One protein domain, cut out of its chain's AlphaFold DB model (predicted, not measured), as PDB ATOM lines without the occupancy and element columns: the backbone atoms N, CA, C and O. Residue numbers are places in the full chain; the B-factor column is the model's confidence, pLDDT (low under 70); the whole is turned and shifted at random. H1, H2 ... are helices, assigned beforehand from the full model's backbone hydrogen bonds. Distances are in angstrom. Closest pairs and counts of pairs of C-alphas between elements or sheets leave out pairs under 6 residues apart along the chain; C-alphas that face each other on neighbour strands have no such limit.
ATOM      1  N   VAL A  61     -62.843 -36.129-118.979       97.38
ATOM      2  CA  VAL A  61     -62.321 -34.994-118.211       97.38
ATOM      3  C   VAL A  61     -63.202 -33.778-118.477       97.38
ATOM      4  O   VAL A  61     -63.134 -33.218-119.566       97.38
ATOM      5  N   LEU A  62     -63.999 -33.371-117.487       96.56
ATOM      6  CA  LEU A  62     -64.769 -32.120-117.547       96.56
ATOM      7  C   LEU A  62     -63.957 -30.929-117.039       96.56
ATOM      8  O   LEU A  62     -64.057 -29.828-117.567       96.56
ATOM      9  N   HIS A  63     -63.091 -31.165-116.054       97.56
ATOM     10  CA  HIS A  63     -62.324 -30.110-115.393       97.56
ATOM     11  C   HIS A  63     -60.832 -30.372-115.526       97.56
ATOM     12  O   HIS A  63     -60.247 -31.107-114.729       97.56
ATOM     13  N   ALA A  64     -60.182 -29.782-116.528       97.31
ATOM     14  CA  ALA A  64     -58.742 -29.947-116.718       97.31
ATOM     15  C   ALA A  64     -57.965 -29.532-115.453       97.31
ATOM     16  O   ALA A  64     -58.028 -28.390-115.010       97.31
ATOM     17  N   GLY A  65     -57.228 -30.476-114.858       97.00
ATOM     18  CA  GLY A  65     -56.502 -30.236-113.605       97.00
ATOM     19  C   GLY A  65     -57.382 -30.175-112.347       97.00
ATOM     20  O   GLY A  65     -56.912 -29.690-111.317       97.00
ATOM     21  N   GLY A  66     -58.618 -30.669-112.410       97.88
ATOM     22  CA  GLY A  66     -59.535 -30.735-111.273       97.88
ATOM     23  C   GLY A  66     -59.248 -31.883-110.291       97.88
ATOM     24  O   GLY A  66     -58.107 -32.308-110.127       97.88
ATOM     25  N   GLU A  67     -60.279 -32.395-109.624       97.69
ATOM     26  CA  GLU A  67     -60.185 -33.429-108.586       97.69
ATOM     27  C   GLU A  67     -59.438 -34.696-109.045       97.69
ATOM     28  O   GLU A  67     -59.608 -35.135-110.190       97.69
ATOM     29  N   PRO A  68     -58.592 -35.298-108.186       98.00
ATOM     30  CA  PRO A  68     -57.919 -36.551-108.499       98.00
ATOM     31  C   PRO A  68     -58.932 -37.689-108.647       98.00
ATOM     32  O   PRO A  68     -59.851 -37.831-107.847       98.00
ATOM     33  N   CYS A  69     -58.741 -38.523-109.666       97.88
ATOM     34  CA  CYS A  69     -59.565 -39.697-109.919       97.88
ATOM     35  C   CYS A  69     -58.741 -40.975-109.676       97.88
ATOM     36  O   CYS A  69     -57.573 -41.023-110.081       97.88
ATOM     37  N   PRO A  70     -59.325 -42.034-109.083       95.25
ATOM     38  CA  PRO A  70     -58.650 -43.320-108.897       95.25
ATOM     39  C   PRO A  70     -58.106 -43.950-110.186       95.25
ATOM     40  O   PRO A  70     -57.169 -44.740-110.123       95.25
ATOM     41  N   CYS A  71     -58.622 -43.568-111.362       95.62
ATOM     42  CA  CYS A  71     -58.088 -44.012-112.652       95.62
ATOM     43  C   CYS A  71     -56.688 -43.443-112.979       95.62
ATOM     44  O   CYS A  71     -56.104 -43.780-114.008       95.62
ATOM     45  N   GLY A  72     -56.150 -42.558-112.129       97.19
ATOM     46  CA  GLY A  72     -54.833 -41.930-112.270       97.19
ATOM     47  C   GLY A  72     -54.851 -40.575-112.980       97.19
ATOM     48  O   GLY A  72     -53.819 -39.909-113.063       97.19
ATOM     49  N   ARG A  73     -56.011 -40.138-113.484       96.81
ATOM     50  CA  ARG A  73     -56.205 -38.811-114.090       96.81
ATOM     51  C   ARG A  73     -56.746 -37.804-113.074       96.81
ATOM     52  O   ARG A  73     -56.935 -38.102-111.897       96.81
ATOM     53  N   ARG A  74     -56.995 -36.583-113.548       98.44
ATOM     54  CA  ARG A  74     -57.619 -35.499-112.787       98.44
ATOM     55  C   ARG A  74     -58.766 -34.906-113.593       98.44
ATOM     56  O   ARG A  74     -58.639 -34.777-114.810       98.44
ATOM     57  N   GLY A  75     -59.853 -34.541-112.922       98.12
ATOM     58  CA  GLY A  75     -60.986 -33.878-113.559       98.12
ATOM     59  C   GLY A  75     -62.033 -34.785-114.188       98.12
ATOM     60  O   GLY A  75     -62.843 -34.286-114.966       98.12
ATOM     61  N   CYS A  76     -62.006 -36.087-113.897       98.50
ATOM     62  CA  CYS A  76     -62.994 -37.029-114.414       98.50
ATOM     63  C   CYS A  76     -64.408 -36.668-113.944       98.50
ATOM     64  O   CYS A  76     -64.594 -36.316-112.782       98.50
ATOM     65  N   TRP A  77     -65.393 -36.796-114.830       98.00
ATOM     66  CA  TRP A  77     -66.797 -36.467-114.587       98.00
ATOM     67  C   TRP A  77     -67.364 -37.124-113.323       98.00
ATOM     68  O   TRP A  77     -68.036 -36.468-112.527       98.00
ATOM     69  N   GLU A  78     -67.018 -38.390-113.071       97.81
ATOM     70  CA  GLU A  78     -67.447 -39.116-111.870       97.81
ATOM     71  C   GLU A  78     -67.051 -38.420-110.560       97.81
ATOM     72  O   GLU A  78     -67.746 -38.556-109.553       97.81
ATOM     73  N   GLN A  79     -65.968 -37.635-110.560       98.25
ATOM     74  CA  GLN A  79     -65.502 -36.931-109.369       98.25
ATOM     75  C   GLN A  79     -66.421 -35.769-108.996       98.25
ATOM     76  O   GLN A  79     -66.270 -35.223-107.907       98.25
ATOM     77  N   TYR A  80     -67.391 -35.428-109.843       98.31
ATOM     78  CA  TYR A  80     -68.318 -34.316-109.641       98.31
ATOM     79  C   TYR A  80     -69.787 -34.747-109.680       98.31
ATOM     80  O   TYR A  80     -70.598 -34.169-108.961       98.31
ATOM     81  N   ALA A  81     -70.117 -35.780-110.463       97.94
ATOM     82  CA  ALA A  81     -71.494 -36.218-110.701       97.94
ATOM     83  C   ALA A  81     -71.837 -37.627-110.161       97.94
ATOM     84  O   ALA A  81     -72.946 -38.112-110.379       97.94
ATOM     85  N   SER A  82     -70.944 -38.294-109.418       97.62
ATOM     86  CA  SER A  82     -71.274 -39.547-108.703       97.62
ATOM     87  C   SER A  82     -72.006 -39.303-107.374       97.62
ATOM     88  O   SER A  82     -71.987 -38.194-106.835       97.62
ATOM     89  N   ALA A  83     -72.592 -40.353-106.786       97.12
ATOM     90  CA  ALA A  83     -73.155 -40.275-105.436       97.12
ATOM     91  C   ALA A  83     -72.065 -39.974-104.391       97.12
ATOM     92  O   ALA A  83     -72.293 -39.193-103.470       97.12
ATOM     93  N   THR A  84     -70.853 -40.512-104.574       97.62
ATOM     94  CA  THR A  84     -69.685 -40.184-103.738       97.62
ATOM     95  C   THR A  84     -69.348 -38.692-103.802       97.62
ATOM     96  O   THR A  84     -69.083 -38.070-102.774       97.62
ATOM     97  N   ALA A  85     -69.384 -38.094-104.997       98.12
ATOM     98  CA  ALA A  85     -69.144 -36.664-105.171       98.12
ATOM     99  C   ALA A  85     -70.235 -35.809-104.503       98.12
ATOM    100  O   ALA A  85     -69.917 -34.814-103.849       98.12
ATOM    101  N   LEU A  86     -71.502 -36.223-104.616       98.62
ATOM    102  CA  LEU A  86     -72.631 -35.562-103.960       98.62
ATOM    103  C   LEU A  86     -72.509 -35.604-102.430       98.62
ATOM    104  O   LEU A  86     -72.671 -34.570-101.782       98.62
ATOM    105  N   ILE A  87     -72.181 -36.766-101.857       98.38
ATOM    106  CA  ILE A  87     -71.973 -36.933-100.409       98.38
ATOM    107  C   ILE A  87     -70.833 -36.031 -99.936       98.38
ATOM    108  O   ILE A  87     -71.038 -35.216 -99.042       98.38
ATOM    109  N   ARG A  88     -69.672 -36.071-100.604       98.06
ATOM    110  CA  ARG A  88     -68.519 -35.220-100.263       98.06
ATOM    111  C   ARG A  88     -68.864 -33.729-100.302       98.06
ATOM    112  O   ARG A  88     -68.452 -32.965 -99.432       98.06
ATOM    113  N   ARG A  89     -69.622 -33.292-101.315       98.50
ATOM    114  CA  ARG A  89     -70.079 -31.898-101.432       98.50
ATOM    115  C   ARG A  89     -71.064 -31.532-100.320       98.50
ATOM    116  O   ARG A  89     -71.002 -30.422 -99.803       98.50
ATOM    117  N   THR A  90     -71.932 -32.465 -99.942       98.69
ATOM    118  CA  THR A  90     -72.887 -32.296 -98.843       98.69
ATOM    119  C   THR A  90     -72.168 -32.151 -97.503       98.69
ATOM    120  O   THR A  90     -72.447 -31.213 -96.765       98.69
ATOM    121  N   GLU A  91     -71.184 -33.005 -97.216       98.56
ATOM    122  CA  GLU A  91     -70.355 -32.921 -96.004       98.56
ATOM    123  C   GLU A  91     -69.595 -31.590 -95.921       98.56
ATOM    124  O   GLU A  91     -69.568 -30.948 -94.869       98.56
ATOM    125  N   ALA A  92     -69.021 -31.130 -97.038       98.56
ATOM    126  CA  ALA A  92     -68.355 -29.832 -97.100       98.56
ATOM    127  C   ALA A  92     -69.330 -28.669 -96.833       98.56
ATOM    128  O   ALA A  92     -68.986 -27.733 -96.109       98.56
ATOM    129  N   ALA A  93     -70.551 -28.740 -97.372       98.62
ATOM    130  CA  ALA A  93     -71.590 -27.746 -97.123       98.62
ATOM    131  C   ALA A  93     -72.051 -27.752 -95.657       98.62
ATOM    132  O   ALA A  93     -72.175 -26.685 -95.068       98.62
ATOM    133  N   MET A  94     -72.218 -28.925 -95.043       98.44
ATOM    134  CA  MET A  94     -72.540 -29.060 -93.615       98.44
ATOM    135  C   MET A  94     -71.470 -28.437 -92.716       98.44
ATOM    136  O   MET A  94     -71.794 -27.756 -91.748       98.44
ATOM    137  N   ALA A  95     -70.190 -28.637 -93.044       98.25
ATOM    138  CA  ALA A  95     -69.090 -28.040 -92.291       98.25
ATOM    139  C   ALA A  95     -69.076 -26.502 -92.383       98.25
ATOM    140  O   ALA A  95     -68.699 -25.834 -91.422       98.25
ATOM    141  N   ALA A  96     -69.482 -25.943 -93.528       98.44
ATOM    142  CA  ALA A  96     -69.567 -24.499 -93.746       98.44
ATOM    143  C   ALA A  96     -70.858 -23.868 -93.185       98.44
ATOM    144  O   ALA A  96     -70.841 -22.699 -92.806       98.44
ATOM    145  N   HIS A  97     -71.945 -24.643 -93.121       98.31
ATOM    146  CA  HIS A  97     -73.296 -24.206 -92.762       98.31
ATOM    147  C   HIS A  97     -73.909 -25.129 -91.696       98.31
ATOM    148  O   HIS A  97     -74.827 -25.902 -91.994       98.31
ATOM    149  N   PRO A  98     -73.413 -25.085 -90.447       97.56
ATOM    150  CA  PRO A  98     -73.906 -25.947 -89.375       97.56
ATOM    151  C   PRO A  98     -75.394 -25.726 -89.045       97.56
ATOM    152  O   PRO A  98     -76.018 -26.600 -88.448       97.56
ATOM    153  N   GLU A  99     -75.968 -24.584 -89.431       97.56
ATOM    154  CA  GLU A  99     -77.387 -24.242 -89.291       97.56
ATOM    155  C   GLU A  99     -78.314 -24.933 -90.305       97.56
ATOM    156  O   GLU A  99     -79.531 -24.926 -90.115       97.56
ATOM    157  N   SER A 100     -77.761 -25.507 -91.378       98.50
ATOM    158  CA  SER A 100     -78.539 -26.131 -92.447       98.50
ATOM    159  C   SER A 100     -79.291 -27.374 -91.962       98.50
ATOM    160  O   SER A 100     -78.801 -28.167 -91.149       98.50
ATOM    161  N   ALA A 101     -80.469 -27.611 -92.543       97.94
ATOM    162  CA  ALA A 101     -81.239 -28.834 -92.346       97.94
ATOM    163  C   ALA A 101     -80.459 -30.106 -92.731       97.94
ATOM    164  O   ALA A 101     -80.798 -31.183 -92.237       97.94
ATOM    165  N   LEU A 102     -79.407 -29.985 -93.554       98.44
ATOM    166  CA  LEU A 102     -78.483 -31.070 -93.892       98.44
ATOM    167  C   LEU A 102     -77.927 -31.767 -92.643       98.44
ATOM    168  O   LEU A 102     -77.930 -32.994 -92.583       98.44
ATOM    169  N   CYS A 103     -77.503 -30.998 -91.634       98.12
ATOM    170  CA  CYS A 103     -76.895 -31.534 -90.415       98.12
ATOM    171  C   CYS A 103     -77.877 -32.399 -89.625       98.12
ATOM    172  O   CYS A 103     -77.563 -33.534 -89.267       98.12
ATOM    173  N   ARG A 104     -79.093 -31.884 -89.414       97.31
ATOM    174  CA  ARG A 104     -80.154 -32.600 -88.700       97.31
ATOM    175  C   ARG A 104     -80.577 -33.867 -89.448       97.31
ATOM    176  O   ARG A 104     -80.701 -34.921 -88.837       97.31
ATOM    177  N   LEU A 105     -80.776 -33.778 -90.765       97.44
ATOM    178  CA  LEU A 105     -81.195 -34.923 -91.581       97.44
ATOM    179  C   LEU A 105     -80.112 -36.005 -91.668       97.44
ATOM    180  O   LEU A 105     -80.436 -37.189 -91.661       97.44
ATOM    181  N   ALA A 106     -78.836 -35.614 -91.720       97.62
ATOM    182  CA  ALA A 106     -77.728 -36.559 -91.647       97.62
ATOM    183  C   ALA A 106     -77.692 -37.284 -90.292       97.62
ATOM    184  O   ALA A 106     -77.531 -38.501 -90.255       97.62
ATOM    185  N   GLU A 107     -77.883 -36.571 -89.177       96.81
ATOM    186  CA  GLU A 107     -77.925 -37.183 -87.842       96.81
ATOM    187  C   GLU A 107     -79.092 -38.175 -87.702       96.81
ATOM    188  O   GLU A 107     -78.886 -39.310 -87.270       96.81
ATOM    189  N   GLU A 108     -80.293 -37.794 -88.148       95.56
ATOM    190  CA  GLU A 108     -81.489 -38.652 -88.149       95.56
ATOM    191  C   GLU A 108     -81.295 -39.938 -88.978       95.56
ATOM    192  O   GLU A 108     -81.825 -40.994 -88.622       95.56
ATOM    193  N   ALA A 109     -80.519 -39.867 -90.062       94.38
ATOM    194  CA  ALA A 109     -80.210 -41.000 -90.934       94.38
ATOM    195  C   ALA A 109     -78.992 -41.832 -90.478       94.38
ATOM    196  O   ALA A 109     -78.726 -42.887 -91.057       94.38
ATOM    197  N   GLY A 110     -78.254 -41.390 -89.453       96.50
ATOM    198  CA  GLY A 110     -77.011 -42.027 -89.004       96.50
ATOM    199  C   GLY A 110     -75.792 -41.741 -89.893       96.50
ATOM    200  O   GLY A 110     -74.801 -42.468 -89.824       96.50
ATOM    201  N   GLY A 111     -75.856 -40.703 -90.727       95.94
ATOM    202  CA  GLY A 111     -74.805 -40.276 -91.646       95.94
ATOM    203  C   GLY A 111     -75.360 -39.564 -92.882       95.94
ATOM    204  O   GLY A 111     -76.568 -39.521 -93.113       95.94
ATOM    205  N   VAL A 112     -74.464 -39.009 -93.698       97.31
ATOM    206  CA  VAL A 112     -74.830 -38.422 -94.994       97.31
ATOM    207  C   VAL A 112     -75.009 -39.540 -96.017       97.31
ATOM    208  O   VAL A 112     -74.124 -40.379 -96.187       97.31
ATOM    209  N   ASP A 113     -76.126 -39.529 -96.741       95.19
ATOM    210  CA  ASP A 113     -76.340 -40.380 -97.908       95.19
ATOM    211  C   ASP A 113     -76.761 -39.551 -99.134       95.19
ATOM    212  O   ASP A 113     -76.923 -38.330 -99.075       95.19
ATOM    213  N   GLY A 114     -76.923 -40.212-100.284       93.81
ATOM    214  CA  GLY A 114     -77.288 -39.534-101.531       93.81
ATOM    215  C   GLY A 114     -78.662 -38.850-101.508       93.81
ATOM    216  O   GLY A 114     -78.937 -38.049-102.393       93.81
ATOM    217  N   ARG A 115     -79.525 -39.143-100.526       96.75
ATOM    218  CA  ARG A 115     -80.859 -38.544-100.374       96.75
ATOM    219  C   ARG A 115     -80.828 -37.317 -99.475       96.75
ATOM    220  O   ARG A 115     -81.648 -36.428 -99.683       96.75
ATOM    221  N   THR A 116     -79.900 -37.245 -98.517       98.19
ATOM    222  CA  THR A 116     -79.768 -36.133 -97.559       98.19
ATOM    223  C   THR A 116     -79.898 -34.745 -98.208       98.19
ATOM    224  O   THR A 116     -80.764 -33.986 -97.765       98.19
ATOM    225  N   PRO A 117     -79.131 -34.388 -99.265       98.25
ATOM    226  CA  PRO A 117     -79.244 -33.058 -99.862       98.25
ATOM    227  C   PRO A 117     -80.582 -32.825-100.569       98.25
ATOM    228  O   PRO A 117     -81.134 -31.735-100.471       98.25
ATOM    229  N   PHE A 118     -81.159 -33.838-101.218       98.25
ATOM    230  CA  PHE A 118     -82.454 -33.681-101.884       98.25
ATOM    231  C   PHE A 118     -83.600 -33.515-100.883       98.25
ATOM    232  O   PHE A 118     -84.431 -32.635-101.065       98.25
ATOM    233  N   LEU A 119     -83.608 -34.286 -99.791       98.25
ATOM    234  CA  LEU A 119     -84.620 -34.160 -98.736       98.25
ATOM    235  C   LEU A 119     -84.556 -32.792 -98.042       98.25
ATOM    236  O   LEU A 119     -85.588 -32.190 -97.751       98.25
ATOM    237  N   ALA A 120     -83.350 -32.276 -97.797       98.25
ATOM    238  CA  ALA A 120     -83.170 -30.936 -97.248       98.25
ATOM    239  C   ALA A 120     -83.635 -29.850 -98.236       98.25
ATOM    240  O   ALA A 120     -84.322 -28.909 -97.841       98.25
ATOM    241  N   ALA A 121     -83.322 -30.005 -99.525       98.44
ATOM    242  CA  ALA A 121     -83.759 -29.088-100.573       98.44
ATOM    243  C   ALA A 121     -85.290 -29.078-100.740       98.44
ATOM    244  O   ALA A 121     -85.885 -28.009-100.870       98.44
ATOM    245  N   GLU A 122     -85.948 -30.241-100.671       97.88
ATOM    246  CA  GLU A 122     -87.416 -30.364-100.668       97.88
ATOM    247  C   GLU A 122     -88.061 -29.660 -99.464       97.88
ATOM    248  O   GLU A 122     -89.176 -29.147 -99.570       97.88
ATOM    249  N   ALA A 123     -87.348 -29.579 -98.338       96.31
ATOM    250  CA  ALA A 123     -87.762 -28.829 -97.156       96.31
ATOM    251  C   ALA A 123     -87.475 -27.313 -97.243       96.31
ATOM    252  O   ALA A 123     -87.766 -26.589 -96.289       96.31
ATOM    253  N   GLY A 124     -86.934 -26.823 -98.364       97.81
ATOM    254  CA  GLY A 124     -86.644 -25.406 -98.596       97.81
ATOM    255  C   GLY A 124     -85.317 -24.918 -98.010       97.81
ATOM    256  O   GLY A 124     -85.145 -23.715 -97.825       97.81
ATOM    257  N   ASP A 125     -84.385 -25.819 -97.691       98.56
ATOM    258  CA  ASP A 125     -83.052 -25.440 -97.220       98.56
ATOM    259  C   ASP A 125     -82.191 -24.894 -98.374       98.56
ATOM    260  O   ASP A 125     -81.862 -25.610 -99.322       98.56
ATOM    261  N   GLU A 126     -81.814 -23.616 -98.296       98.69
ATOM    262  CA  GLU A 126     -81.057 -22.925 -99.352       98.69
ATOM    263  C   GLU A 126     -79.655 -23.514 -99.570       98.69
ATOM    264  O   GLU A 126     -79.183 -23.607-100.708       98.69
ATOM    265  N   THR A 127     -78.993 -23.974 -98.505       98.69
ATOM    266  CA  THR A 127     -77.680 -24.626 -98.604       98.69
ATOM    267  C   THR A 127     -77.791 -25.939 -99.378       98.69
ATOM    268  O   THR A 127     -77.003 -26.204-100.289       98.69
ATOM    269  N   ALA A 128     -78.801 -26.748 -99.072       98.69
ATOM    270  CA  ALA A 128     -79.076 -27.985 -99.782       98.69
ATOM    271  C   ALA A 128     -79.470 -27.748-101.247       98.69
ATOM    272  O   ALA A 128     -78.970 -28.436-102.139       98.69
ATOM    273  N   LEU A 129     -80.293 -26.729-101.518       98.75
ATOM    274  CA  LEU A 129     -80.630 -26.311-102.881       98.75
ATOM    275  C   LEU A 129     -79.375 -25.948-103.686       98.75
ATOM    276  O   LEU A 129     -79.266 -26.332-104.853       98.75
ATOM    277  N   ALA A 130     -78.409 -25.257-103.075       98.75
ATOM    278  CA  ALA A 130     -77.133 -24.943-103.711       98.75
ATOM    279  C   ALA A 130     -76.301 -26.206-104.010       98.75
ATOM    280  O   ALA A 130     -75.760 -26.332-105.111       98.75
ATOM    281  N   VAL A 131     -76.247 -27.173-103.084       98.69
ATOM    282  CA  VAL A 131     -75.573 -28.469-103.299       98.69
ATOM    283  C   VAL A 131     -76.201 -29.231-104.469       98.69
ATOM    284  O   VAL A 131     -75.481 -29.658-105.377       98.69
ATOM    285  N   CYS A 132     -77.531 -29.366-104.481       98.62
ATOM    286  CA  CYS A 132     -78.271 -30.038-105.550       98.62
ATOM    287  C   CYS A 132     -78.072 -29.346-106.900       98.62
ATOM    288  O   CYS A 132     -77.820 -30.019-107.898       98.62
ATOM    289  N   ARG A 133     -78.135 -28.008-106.941       98.69
ATOM    290  CA  ARG A 133     -77.910 -27.230-108.164       98.69
ATOM    291  C   ARG A 133     -76.527 -27.495-108.739       98.69
ATOM    292  O   ARG A 133     -76.423 -27.894-109.893       98.69
ATOM    293  N   ALA A 134     -75.491 -27.354-107.918       98.31
ATOM    294  CA  ALA A 134     -74.130 -27.590-108.363       98.31
ATOM    295  C   ALA A 134     -73.943 -29.043-108.834       98.31
ATOM    296  O   ALA A 134     -73.156 -29.305-109.734       98.31
ATOM    297  N   TYR A 135     -74.601 -30.027-108.207       98.38
ATOM    298  CA  TYR A 135     -74.518 -31.431-108.635       98.38
ATOM    299  C   TYR A 135     -75.170 -31.648-110.007       98.38
ATOM    300  O   TYR A 135     -74.594 -32.293-110.883       98.38
ATOM    301  N   VAL A 136     -76.356 -31.069-110.211       98.25
ATOM    302  CA  VAL A 136     -77.085 -31.140-111.482       98.25
ATOM    303  C   VAL A 136     -76.334 -30.422-112.600       98.25
ATOM    304  O   VAL A 136     -76.346 -30.914-113.721       98.25
ATOM    305  N   GLU A 137     -75.654 -29.309-112.321       98.44
ATOM    306  CA  GLU A 137     -74.821 -28.603-113.306       98.44
ATOM    307  C   GLU A 137     -73.689 -29.498-113.839       98.44
ATOM    308  O   GLU A 137     -73.522 -29.626-115.049       98.44
ATOM    309  N   GLU A 138     -72.986 -30.209-112.955       98.19
ATOM    310  CA  GLU A 138     -71.916 -31.150-113.332       98.19
ATOM    311  C   GLU A 138     -72.452 -32.341-114.136       98.19
ATOM    312  O   GLU A 138     -71.849 -32.784-115.117       98.19
ATOM    313  N   LEU A 139     -73.612 -32.873-113.738       98.12
ATOM    314  CA  LEU A 139     -74.292 -33.933-114.479       98.12
ATOM    315  C   LEU A 139     -74.757 -33.435-115.859       98.12
ATOM    316  O   LEU A 139     -74.623 -34.148-116.855       98.12
ATOM    317  N   ALA A 140     -75.285 -32.216-115.943       98.12
ATOM    318  CA  ALA A 140     -75.767 -31.633-117.187       98.12
ATOM    319  C   ALA A 140     -74.628 -31.386-118.184       98.12
ATOM    320  O   ALA A 140     -74.791 -31.714-119.357       98.12
ATOM    321  N   GLU A 141     -73.474 -30.890-117.734       97.62
ATOM    322  CA  GLU A 141     -72.315 -30.598-118.591       97.62
ATOM    323  C   GLU A 141     -71.795 -31.855-119.310       97.62
ATOM    324  O   GLU A 141     -71.657 -31.892-120.540       97.62
ATOM    325  N   GLY A 142     -71.577 -32.943-118.565       97.12
ATOM    326  CA  GLY A 142     -71.151 -34.207-119.167       97.12
ATOM    327  C   GLY A 142     -72.234 -34.838-120.046       97.12
ATOM    328  O   GLY A 142     -71.934 -35.366-121.119       97.12
ATOM    329  N   THR A 143     -73.507 -34.711-119.662       97.25
ATOM    330  CA  THR A 143     -74.630 -35.207-120.475       97.25
ATOM    331  C   THR A 143     -74.746 -34.446-121.794       97.25
ATOM    332  O   THR A 143     -74.927 -35.062-122.845       97.25
ATOM    333  N   ALA A 144     -74.596 -33.120-121.778       97.12
ATOM    334  CA  ALA A 144     -74.599 -32.293-122.979       97.12
ATOM    335  C   ALA A 144     -73.453 -32.681-123.924       97.12
ATOM    336  O   ALA A 144     -73.661 -32.795-125.133       97.12
ATOM    337  N   SER A 145     -72.273 -32.977-123.373       95.56
ATOM    338  CA  SER A 145     -71.139 -33.484-124.150       95.56
ATOM    339  C   SER A 145     -71.464 -34.809-124.849       95.56
ATOM    340  O   SER A 145     -71.208 -34.947-126.045       95.56
ATOM    341  N   LEU A 146     -72.095 -35.763-124.152       94.44
ATOM    342  CA  LEU A 146     -72.530 -37.025-124.763       94.44
ATOM    343  C   LEU A 146     -73.577 -36.812-125.859       94.44
ATOM    344  O   LEU A 146     -73.475 -37.420-126.922       94.44
ATOM    345  N   ILE A 147     -74.551 -35.927-125.635       94.94
ATOM    346  CA  ILE A 147     -75.556 -35.584-126.649       94.94
ATOM    347  C   ILE A 147     -74.882 -35.043-127.915       94.94
ATOM    348  O   ILE A 147     -75.272 -35.433-129.010       94.94
ATOM    349  N   ASN A 148     -73.874 -34.179-127.775       95.25
ATOM    350  CA  ASN A 148     -73.168 -33.579-128.909       95.25
ATOM    351  C   ASN A 148     -72.302 -34.579-129.691       95.25
ATOM    352  O   ASN A 148     -72.078 -34.376-130.879       95.25
ATOM    353  N   ILE A 149     -71.787 -35.625-129.038       92.69
ATOM    354  CA  ILE A 149     -70.915 -36.630-129.673       92.69
ATOM    355  C   ILE A 149     -71.730 -37.743-130.347       92.69
ATOM    356  O   ILE A 149     -71.274 -38.340-131.320       92.69
ATOM    357  N   LEU A 150     -72.914 -38.051-129.816       89.50
ATOM    358  CA  LEU A 150     -73.736 -39.182-130.252       89.50
ATOM    359  C   LEU A 150     -74.859 -38.794-131.228       89.50
ATOM    360  O   LEU A 150     -75.610 -39.674-131.649       89.50
ATOM    361  N   ARG A 151     -74.995 -37.507-131.568       73.75
ATOM    362  CA  ARG A 151     -75.970 -36.991-132.540       73.75
ATOM    363  C   ARG A 151     -75.341 -36.580-133.860       73.75
ATOM    364  O   ARG A 151     -74.193 -36.090-133.847       73.75
TER     365      ARG A 151
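Overview. This is residues 61 to 151 of the 151 residues of the protein "ROK family protein" of Oscillibacter sp. KLE 1745 (UniProt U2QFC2). One long helix, H5, runs along most of the domain's length, with H1 and H2 following each other along the side of its first part, and the short helices H3 and H4 clustered at its starting end. The loop of residues 61 to 77 lies beyond H1, toward the end of the domain away from H3 and H4, and residues 146 to 151, of which 146 to 150 belong to H5, stick out at that same end. The printed part has 91 residues with five named helices, H1 to H5 in chain order, and no named strand; the class is all helix. It is only just compact, close to loose, with a radius of gyration of the C-alphas of 14.4 A and spans of 42 by 28 by 19 A.

Along the chain. Start at Val 61; residues 61 to 77 hold no named element. Find C-alpha 78 at (-67.447, -39.116, -111.870), where H1, residues 78 to 81, begins. H2, residues 83 to 96, runs 20.0 A. Go on to H3, residues 101 to 109, 12.3 A, and H4, residues 116 to 122. H5, residues 126 to 150, runs 35.7 A and ends at C-alpha 150, (-73.736, -39.182, -130.252).

Arrangement. H2 and H5 are the hubs, touching three helices each. They touch at Thr 90 and Val 131, their closest C-alphas, 6.5 A apart, at a shallow tilt of 31 degrees, opposite ways. H1 touches H5, closest at the C-alphas of Ala 81 and Leu 139, 5.2 A. H4 touches H5 about perpendicular, at 80 degrees, closest at the C-alphas of Ala 121 and Leu 129, 4.8 A. H3 touches H4 at a steep tilt of 53 degrees, closest at the C-alphas of Ala 101 and Ala 120, 5.7 A. H1 is apart from H3 and H4. Every O i to N i+4 pair is within hydrogen-bond range in H2, H3, H4 and H5; H1 is too short for one.

Size, cuts and confidence. Look to Glu 99 and Arg 151 for the C-alphas farthest apart, 45.1 A. The printed part has no cut and no link between its helices is long. No printed residue is under 70 in pLDDT.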